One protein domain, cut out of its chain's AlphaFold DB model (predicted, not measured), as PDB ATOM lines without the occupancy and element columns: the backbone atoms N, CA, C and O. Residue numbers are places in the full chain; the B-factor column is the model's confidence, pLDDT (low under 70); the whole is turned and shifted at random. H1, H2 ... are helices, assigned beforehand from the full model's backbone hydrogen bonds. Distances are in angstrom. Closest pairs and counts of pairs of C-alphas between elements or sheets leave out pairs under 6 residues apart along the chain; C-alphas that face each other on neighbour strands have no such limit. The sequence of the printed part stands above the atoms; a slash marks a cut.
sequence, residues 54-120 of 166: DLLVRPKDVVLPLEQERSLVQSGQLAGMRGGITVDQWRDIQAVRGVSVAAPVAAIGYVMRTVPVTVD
ATOM      1  N   ASP A  54      25.882 -17.209  33.518       71.00
ATOM      2  CA  ASP A  54      26.177 -15.876  34.063       71.00
ATOM      3  C   ASP A  54      26.614 -14.876  32.977       71.00
ATOM      4  O   ASP A  54      26.382 -13.673  33.091       71.00
ATOM      5  N   LEU A  55      27.225 -15.373  31.895       74.06
ATOM      6  CA  LEU A  55      27.748 -14.565  30.795       74.06
ATOM      7  C   LEU A  55      27.340 -15.176  29.447       74.06
ATOM      8  O   LEU A  55      27.768 -16.274  29.097       74.06
ATOM      9  N   LEU A  56      26.535 -14.444  28.671       76.31
ATOM     10  CA  LEU A  56      26.169 -14.813  27.302       76.31
ATOM     11  C   LEU A  56      26.924 -13.928  26.306       76.31
ATOM     12  O   LEU A  56      26.598 -12.754  26.134       76.31
ATOM     13  N   VAL A  57      27.910 -14.505  25.621       76.19
ATOM     14  CA  VAL A  57      28.660 -13.813  24.564       76.19
ATOM     15  C   VAL A  57      27.963 -14.022  23.222       76.19
ATOM     16  O   VAL A  57      27.662 -15.152  22.842       76.19
ATOM     17  N   ARG A  58      27.708 -12.929  22.495       73.38
ATOM     18  CA  ARG A  58      27.086 -12.941  21.164       73.38
ATOM     19  C   ARG A  58      27.984 -12.248  20.135       73.38
ATOM     20  O   ARG A  58      28.575 -11.219  20.462       73.38
ATOM     21  N   PRO A  59      28.055 -12.754  18.892       70.12
ATOM     22  CA  PRO A  59      28.715 -12.036  17.813       70.12
ATOM     23  C   PRO A  59      27.964 -10.736  17.500       70.12
ATOM     24  O   PRO A  59      26.731 -10.690  17.528       70.12
ATOM     25  N   LYS A  60      28.720  -9.691  17.156       69.38
ATOM     26  CA  LYS A  60      28.209  -8.349  16.824       69.38
ATOM     27  C   LYS A  60      27.214  -8.329  15.655       69.38
ATOM     28  O   LYS A  60      26.366  -7.448  15.597       69.38
ATOM     29  N   ASP A  61      27.282  -9.319  14.767       66.81
ATOM     30  CA  ASP A  61      26.478  -9.374  13.540       66.81
ATOM     31  C   ASP A  61      25.052  -9.920  13.769       66.81
ATOM     32  O   ASP A  61      24.246  -9.959  12.844       66.81
ATOM     33  N   VAL A  62      24.719 -10.345  14.998       65.94
ATOM     34  CA  VAL A  62      23.443 -11.014  15.334       65.94
ATOM     35  C   VAL A  62      22.518 -10.111  16.162       65.94
ATOM     36  O   VAL A  62      21.656 -10.614  16.882       65.94
ATOM     37  N   VAL A  63      22.706  -8.789  16.138       67.38
ATOM     38  CA  VAL A  63      21.859  -7.833  16.877       67.38
ATOM     39  C   VAL A  63      20.577  -7.565  16.088       67.38
ATOM     40  O   VAL A  63      20.637  -7.157  14.929       67.38
ATOM     41  N   LEU A  64      19.409  -7.798  16.695       68.31
ATOM     42  CA  LEU A  64      18.135  -7.494  16.035       68.31
ATOM     43  C   LEU A  64      17.845  -5.983  16.106       68.31
ATOM     44  O   LEU A  64      18.147  -5.359  17.123       68.31
ATOM     45  N   PRO A  65      17.163  -5.394  15.104       66.62
ATOM     46  CA  PRO A  65      16.765  -3.981  15.138       66.62
ATOM     47  C   PRO A  65      15.970  -3.601  16.400       66.62
ATOM     48  O   PRO A  65      16.180  -2.543  16.985       66.62
ATOM     49  N   LEU A  66      15.121  -4.514  16.888       63.00
ATOM     50  CA  LEU A  66      14.329  -4.324  18.109       63.00
ATOM     51  C   LEU A  66      15.193  -4.245  19.386       63.00
ATOM     52  O   LEU A  66      14.795  -3.617  20.368       63.00
ATOM     53  N   GLU A  67      16.374  -4.869  19.384       68.50
ATOM     54  CA  GLU A  67      17.303  -4.840  20.520       68.50
ATOM     55  C   GLU A  67      18.032  -3.499  20.621       68.50
ATOM     56  O   GLU A  67      18.283  -3.038  21.732       68.50
ATOM     57  N   GLN A  68      18.319  -2.841  19.491       67.62
ATOM     58  CA  GLN A  68      18.925  -1.502  19.479       67.62
ATOM     59  C   GLN A  68      18.001  -0.447  20.087       67.62
ATOM     60  O   GLN A  68      18.462   0.427  20.814       67.62
ATOM     61  N   GLU A  69      16.694  -0.546  19.838       68.44
ATOM     62  CA  GLU A  69      15.731   0.428  20.355       68.44
ATOM     63  C   GLU A  69      15.443   0.250  21.847       68.44
ATOM     64  O   GLU A  69      15.226   1.228  22.561       68.44
ATOM     65  N   ARG A  70      15.390  -0.999  22.328       67.06
ATOM     66  CA  ARG A  70      14.894  -1.300  23.681       67.06
ATOM     67  C   ARG A  70      15.954  -1.803  24.647       67.06
ATOM     68  O   ARG A  70      15.642  -1.932  25.825       67.06
ATOM     69  N   SER A  71      17.178  -2.080  24.188       66.19
ATOM     70  CA  SER A  71      18.246  -2.693  24.998       66.19
ATOM     71  C   SER A  71      17.796  -3.976  25.723       66.19
ATOM     72  O   SER A  71      18.272  -4.293  26.809       66.19
ATOM     73  N   LEU A  72      16.846  -4.711  25.130       65.88
ATOM     74  CA  LEU A  72      16.269  -5.940  25.675       65.88
ATOM     75  C   LEU A  72      16.483  -7.081  24.684       65.88
ATOM     76  O   LEU A  72      16.083  -6.969  23.529       65.88
ATOM     77  N   VAL A  73      17.074  -8.180  25.156       65.62
ATOM     78  CA  VAL A  73      17.280  -9.412  24.379       65.62
ATOM     79  C   VAL A  73      16.051 -10.307  24.511       65.62
ATOM     80  O   VAL A  73      15.505 -10.464  25.606       65.62
ATOM     81  N   GLN A  74      15.607 -10.912  23.409       62.66
ATOM     82  CA  GLN A  74      14.435 -11.779  23.428       62.66
ATOM     83  C   GLN A  74      14.748 -13.099  24.153       62.66
ATOM     84  O   GLN A  74      15.790 -13.728  23.962       62.66
ATOM     85  N   SER A  75      13.822 -13.561  24.995       55.72
ATOM     86  CA  SER A  75      13.917 -14.878  25.630       55.72
ATOM     87  C   SER A  75      13.937 -15.989  24.574       55.72
ATOM     88  O   SER A  75      13.089 -15.993  23.683       55.72
ATOM     89  N   GLY A  76      14.852 -16.956  24.696       59.62
ATOM     90  CA  GLY A  76      14.949 -18.082  23.755       59.62
ATOM     91  C   GLY A  76      15.755 -17.793  22.486       59.62
ATOM     92  O   GLY A  76      15.743 -18.601  21.561       59.62
ATOM     93  N   GLN A  77      16.491 -16.679  22.438       59.28
ATOM     94  CA  GLN A  77      17.239 -16.270  21.248       59.28
ATOM     95  C   GLN A  77      18.235 -17.319  20.738       59.28
ATOM     96  O   GLN A  77      18.464 -17.387  19.536       59.28
ATOM     97  N   LEU A  78      18.770 -18.178  21.616       58.97
ATOM     98  CA  LEU A  78      19.677 -19.282  21.263       58.97
ATOM     99  C   LEU A  78      19.115 -20.195  20.156       58.97
ATOM    100  O   LEU A  78      19.887 -20.757  19.386       58.97
ATOM    101  N   ALA A  79      17.788 -20.322  20.048       58.03
ATOM    102  CA  ALA A  79      17.131 -21.145  19.033       58.03
ATOM    103  C   ALA A  79      17.084 -20.501  17.631       58.03
ATOM    104  O   ALA A  79      16.819 -21.198  16.656       58.03
ATOM    105  N   GLY A  80      17.316 -19.187  17.517       55.97
ATOM    106  CA  GLY A  80      17.228 -18.431  16.258       55.97
ATOM    107  C   GLY A  80      18.539 -17.790  15.795       55.97
ATOM    108  O   GLY A  80      18.557 -17.127  14.757       55.97
ATOM    109  N   MET A  81      19.631 -17.948  16.550       63.25
ATOM    110  CA  MET A  81      20.936 -17.378  16.202       63.25
ATOM    111  C   MET A  81      21.530 -18.093  14.980       63.25
ATOM    112  O   MET A  81      21.651 -19.316  14.961       63.25
ATOM    113  N   ARG A  82      21.948 -17.322  13.969       57.72
ATOM    114  CA  ARG A  82      22.832 -17.801  12.895       57.72
ATOM    115  C   ARG A  82      24.243 -17.288  13.171       57.72
ATOM    116  O   ARG A  82      24.437 -16.079  13.250       57.72
ATOM    117  N   GLY A  83      25.203 -18.199  13.308       64.12
ATOM    118  CA  GLY A  83      26.603 -17.884  13.618       64.12
ATOM    119  C   GLY A  83      27.028 -18.322  15.023       64.12
ATOM    120  O   GLY A  83      26.239 -18.888  15.775       64.12
ATOM    121  N   GLY A  84      28.293 -18.078  15.364       72.69
ATOM    122  CA  GLY A  84      28.896 -18.461  16.640       72.69
ATOM    123  C   GLY A  84      30.235 -17.757  16.867       72.69
ATOM    124  O   GLY A  84      30.648 -16.932  16.054       72.69
ATOM    125  N   ILE A  85      30.893 -18.076  17.979       76.88
ATOM    126  CA  ILE A  85      32.269 -17.648  18.263       76.88
ATOM    127  C   ILE A  85      33.264 -18.659  17.685       76.88
ATOM    128  O   ILE A  85      32.966 -19.853  17.611       76.88
ATOM    129  N   THR A  86      34.445 -18.202  17.274       82.44
ATOM    130  CA  THR A  86      35.535 -19.102  16.870       82.44
ATOM    131  C   THR A  86      36.159 -19.788  18.088       82.44
ATOM    132  O   THR A  86      35.981 -19.358  19.229       82.44
ATOM    133  N   VAL A  87      36.925 -20.861  17.856       82.94
ATOM    134  CA  VAL A  87      37.645 -21.571  18.930       82.94
ATOM    135  C   VAL A  87      38.670 -20.659  19.607       82.94
ATOM    136  O   VAL A  87      38.825 -20.712  20.824       82.94
ATOM    137  N   ASP A  88      39.331 -19.791  18.841       85.50
ATOM    138  CA  ASP A  88      40.297 -18.838  19.391       85.50
ATOM    139  C   ASP A  88      39.600 -17.777  20.252       85.50
ATOM    140  O   ASP A  88      40.003 -17.552  21.388       85.50
ATOM    141  N   GLN A  89      38.461 -17.242  19.793       84.44
ATOM    142  CA  GLN A  89      37.637 -16.329  20.596       84.44
ATOM    143  C   GLN A  89      37.129 -16.984  21.885       84.44
ATOM    144  O   GLN A  89      37.068 -16.340  22.928       84.44
ATOM    145  N   TRP A  90      36.767 -18.268  21.838       84.25
ATOM    146  CA  TRP A  90      36.378 -19.019  23.032       84.25
ATOM    147  C   TRP A  90      37.524 -19.132  24.045       84.25
ATOM    148  O   TRP A  90      37.290 -18.930  25.238       84.25
ATOM    149  N   ARG A  91      38.757 -19.391  23.590       84.31
ATOM    150  CA  ARG A  91      39.941 -19.419  24.467       84.31
ATOM    151  C   ARG A  91      40.215 -18.057  25.094       84.31
ATOM    152  O   ARG A  91      40.488 -17.995  26.290       84.31
ATOM    153  N   ASP A  92      40.070 -16.981  24.325       87.62
ATOM    154  CA  ASP A  92      40.220 -15.617  24.839       87.62
ATOM    155  C   ASP A  92      39.182 -15.314  25.931       87.62
ATOM    156  O   ASP A  92      39.515 -14.738  26.966       87.62
ATOM    157  N   ILE A  93      37.933 -15.763  25.752       84.81
ATOM    158  CA  ILE A  93      36.861 -15.617  26.752       84.81
ATOM    159  C   ILE A  93      37.156 -16.450  28.005       84.81
ATOM    160  O   ILE A  93      36.949 -15.974  29.120       84.81
ATOM    161  N   GLN A  94      37.662 -17.674  27.844       84.44
ATOM    162  CA  GLN A  94      38.048 -18.529  28.968       84.44
ATOM    163  C   GLN A  94      39.194 -17.918  29.795       84.44
ATOM    164  O   GLN A  94      39.280 -18.161  30.996       84.44
ATOM    165  N   ALA A  95      40.054 -17.103  29.178       86.69
ATOM    166  CA  ALA A  95      41.153 -16.419  29.852       86.69
ATOM    167  C   ALA A  95      40.721 -15.163  30.643       86.69
ATOM    168  O   ALA A  95      41.528 -14.594  31.383       86.69
ATOM    169  N   VAL A  96      39.464 -14.714  30.523       87.06
ATOM    170  CA  VAL A  96      38.958 -13.541  31.254       87.06
ATOM    171  C   VAL A  96      38.871 -13.837  32.755       87.06
ATOM    172  O   VAL A  96      38.260 -14.814  33.192       87.06
ATOM    173  N   ARG A  97      39.436 -12.945  33.582       82.19
ATOM    174  CA  ARG A  97      39.344 -13.040  35.049       82.19
ATOM    175  C   ARG A  97      37.884 -13.089  35.501       82.19
ATOM    176  O   ARG A  97      37.139 -12.138  35.291       82.19
ATOM    177  N   GLY A  98      37.521 -14.164  36.200       80.50
ATOM    178  CA  GLY A  98      36.169 -14.385  36.723       80.50
ATOM    179  C   GLY A  98      35.342 -15.389  35.919       80.50
ATOM    180  O   GLY A  98      34.285 -15.793  36.391       80.50
ATOM    181  N   VAL A  99      35.830 -15.850  34.762       80.88
ATOM    182  CA  VAL A  99      35.213 -16.951  34.013       80.88
ATOM    183  C   VAL A  99      35.781 -18.275  34.524       80.88
ATOM    184  O   VAL A  99      36.955 -18.575  34.331       80.88
ATOM    185  N   SER A 100      34.958 -19.072  35.206       77.75
ATOM    186  CA  SER A 100      35.344 -20.409  35.682       77.75
ATOM    187  C   SER A 100      35.163 -21.481  34.604       77.75
ATOM    188  O   SER A 100      35.988 -22.384  34.480       77.75
ATOM    189  N   VAL A 101      34.089 -21.378  33.813       80.19
ATOM    190  CA  VAL A 101      33.736 -22.314  32.742       80.19
ATOM    191  C   VAL A 101      33.151 -21.540  31.564       80.19
ATOM    192  O   VAL A 101      32.205 -20.771  31.728       80.19
ATOM    193  N   ALA A 102      33.677 -21.784  30.363       81.69
ATOM    194  CA  ALA A 102      33.115 -21.287  29.111       81.69
ATOM    195  C   ALA A 102      32.541 -22.469  28.312       81.69
ATOM    196  O   ALA A 102      33.299 -23.279  27.781       81.69
ATOM    197  N   ALA A 103      31.211 -22.575  28.233       76.62
ATOM    198  CA  ALA A 103      30.512 -23.637  27.507       76.62
ATOM    199  C   ALA A 103      29.916 -23.095  26.193       76.62
ATOM    200  O   ALA A 103      28.880 -22.426  26.228       76.62
ATOM    201  N   PRO A 104      30.542 -23.348  25.029       73.25
ATOM    202  CA  PRO A 104      29.965 -22.956  23.751       73.25
ATOM    203  C   PRO A 104      28.721 -23.805  23.467       73.25
ATOM    204  O   PRO A 104      28.790 -25.030  23.381       73.25
ATOM    205  N   VAL A 105      27.571 -23.147  23.322       72.69
ATOM    206  CA  VAL A 105      26.285 -23.781  23.009       72.69
ATOM    207  C   VAL A 105      25.857 -23.445  21.587       72.69
ATOM    208  O   VAL A 105      25.809 -22.278  21.203       72.69
ATOM    209  N   ALA A 106      25.514 -24.477  20.817       69.94
ATOM    210  CA  ALA A 106      24.959 -24.355  19.475       69.94
ATOM    211  C   ALA A 106      23.714 -25.241  19.349       69.94
ATOM    212  O   ALA A 106      23.743 -26.423  19.696       69.94
ATOM    213  N   ALA A 107      22.611 -24.675  18.856       64.25
ATOM    214  CA  ALA A 107      21.401 -25.432  18.560       64.25
ATOM    215  C   ALA A 107      21.575 -26.173  17.223       64.25
ATOM    216  O   ALA A 107      21.599 -25.553  16.164       64.25
ATOM    217  N   ILE A 108      21.710 -27.501  17.274       66.06
ATOM    218  CA  ILE A 108      21.960 -28.350  16.091       66.06
ATOM    219  C   ILE A 108      20.655 -28.649  15.325       66.06
ATOM    220  O   ILE A 108      20.674 -28.939  14.131       66.06
ATOM    221  N   GLY A 109      19.502 -28.538  15.990       61.66
ATOM    222  CA  GLY A 109      18.187 -28.729  15.385       61.66
ATOM    223  C   GLY A 109      17.078 -28.821  16.430       61.66
ATOM    224  O   GLY A 109      17.340 -28.860  17.632       61.66
ATOM    225  N   TYR A 110      15.832 -28.863  15.966       62.56
ATOM    226  CA  TYR A 110      14.659 -29.114  16.800       62.56
ATOM    227  C   TYR A 110      13.874 -30.301  16.247       62.56
ATOM    228  O   TYR A 110      13.867 -30.558  15.044       62.56
ATOM    229  N   VAL A 111      13.187 -31.019  17.135       69.81
ATOM    230  CA  VAL A 111      12.273 -32.099  16.759       69.81
ATOM    231  C   VAL A 111      10.840 -31.647  17.009       69.81
ATOM    232  O   VAL A 111      10.457 -31.341  18.136       69.81
ATOM    233  N   MET A 112      10.033 -31.593  15.950       66.75
ATOM    234  CA  MET A 112       8.584 -31.433  16.076       66.75
ATOM    235  C   MET A 112       7.958 -32.818  16.184       66.75
ATOM    236  O   MET A 112       7.997 -33.604  15.240       66.75
ATOM    237  N   ARG A 113       7.387 -33.129  17.349       62.84
ATOM    238  CA  ARG A 113       6.647 -34.373  17.558       62.84
ATOM    239  C   ARG A 113       5.171 -34.132  17.260       62.84
ATOM    240  O   ARG A 113       4.466 -33.529  18.063       62.84
ATOM    241  N   THR A 114       4.705 -34.633  16.123       72.31
ATOM    242  CA  THR A 114       3.272 -34.704  15.822       72.31
ATOM    243  C   THR A 114       2.680 -35.899  16.561       72.31
ATOM    244  O   THR A 114       3.100 -37.032  16.337       72.31
ATOM    245  N   VAL A 115       1.722 -35.656  17.455       75.62
ATOM    246  CA  VAL A 115       0.968 -36.721  18.132       75.62
ATOM    247  C   VAL A 115      -0.416 -36.797  17.488       75.62
ATOM    248  O   VAL A 115      -1.191 -35.852  17.643       75.62
ATOM    249  N   PRO A 116      -0.742 -37.867  16.743       75.25
ATOM    250  CA  PRO A 116      -2.101 -38.063  16.261       75.25
ATOM    251  C   PRO A 116      -3.011 -38.379  17.453       75.25
ATOM    252  O   PRO A 116      -2.728 -39.288  18.231       75.25
ATOM    253  N   VAL A 117      -4.101 -37.625  17.599       79.62
ATOM    254  CA  VAL A 117      -5.161 -37.910  18.574       79.62
ATOM    255  C   VAL A 117      -6.394 -38.354  17.806       79.62
ATOM    256  O   VAL A 117      -6.947 -37.594  17.014       79.62
ATOM    257  N   THR A 118      -6.802 -39.599  18.026       80.94
ATOM    258  CA  THR A 118      -8.042 -40.155  17.486       80.94
ATOM    259  C   THR A 118      -9.180 -39.860  18.452       80.94
ATOM    260  O   THR A 118      -9.086 -40.188  19.634       80.94
ATOM    261  N   VAL A 119     -10.248 -39.243  17.954       80.75
ATOM    262  CA  VAL A 119     -11.483 -39.015  18.712       80.75
ATOM    263  C   VAL A 119     -12.537 -39.953  18.147       80.75
ATOM    264  O   VAL A 119     -12.841 -39.872  16.957       80.75
ATOM    265  N   ASP A 120     -13.061 -40.845  18.984       82.00
ATOM    266  CA  ASP A 120     -14.199 -41.676  18.609       82.00
ATOM    267  C   ASP A 120     -15.477 -40.829  18.648       82.00
ATOM    268  O   ASP A 120     -15.759 -40.144  19.633       82.00
TER     269      ASP A 120
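What this domain is: This is residues 54 to 120 of the 166 residues of an uncharacterized protein of Micromonospora craniellae (UniProt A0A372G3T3). There is little regular structure here: an open, wandering loop holds two short helices, H1 and then H2, well separated in the body, and a long tail runs away from it, with residues 111 to 120 sticking out. The tail makes the length of the outline, 63 by 30 by 20 A. The printed part has 67 residues, of which 14 are in the named helices; the class is all helix, with no named strand. The whole is extended, with a radius of gyration of the C-alphas of 17.4 A.

How they stand to each other: H1, residues 65 to 70, and H2, residues 87 to 94, are apart, with no C-alpha of the one within 8 A of the other. A long link of 16 residues, 71 to 86, joins them. In H2 every O i to N i+4 pair is within hydrogen-bond range; in H1 1 of 2 is.

Where its parts are: H1 begins at C-alpha 65 (16.765, -3.981, 15.138) and is 9.1 A long. H2 is 10.5 A long and ends at C-alpha 94 (38.048, -18.529, 28.968).

The domain as a whole: The C-alphas farthest apart, of Arg 97 and Asp 120, are 62.9 A apart. The printed part has no cut. Confidence is low, under 70, in residues 60 to 83 and 106 to 113.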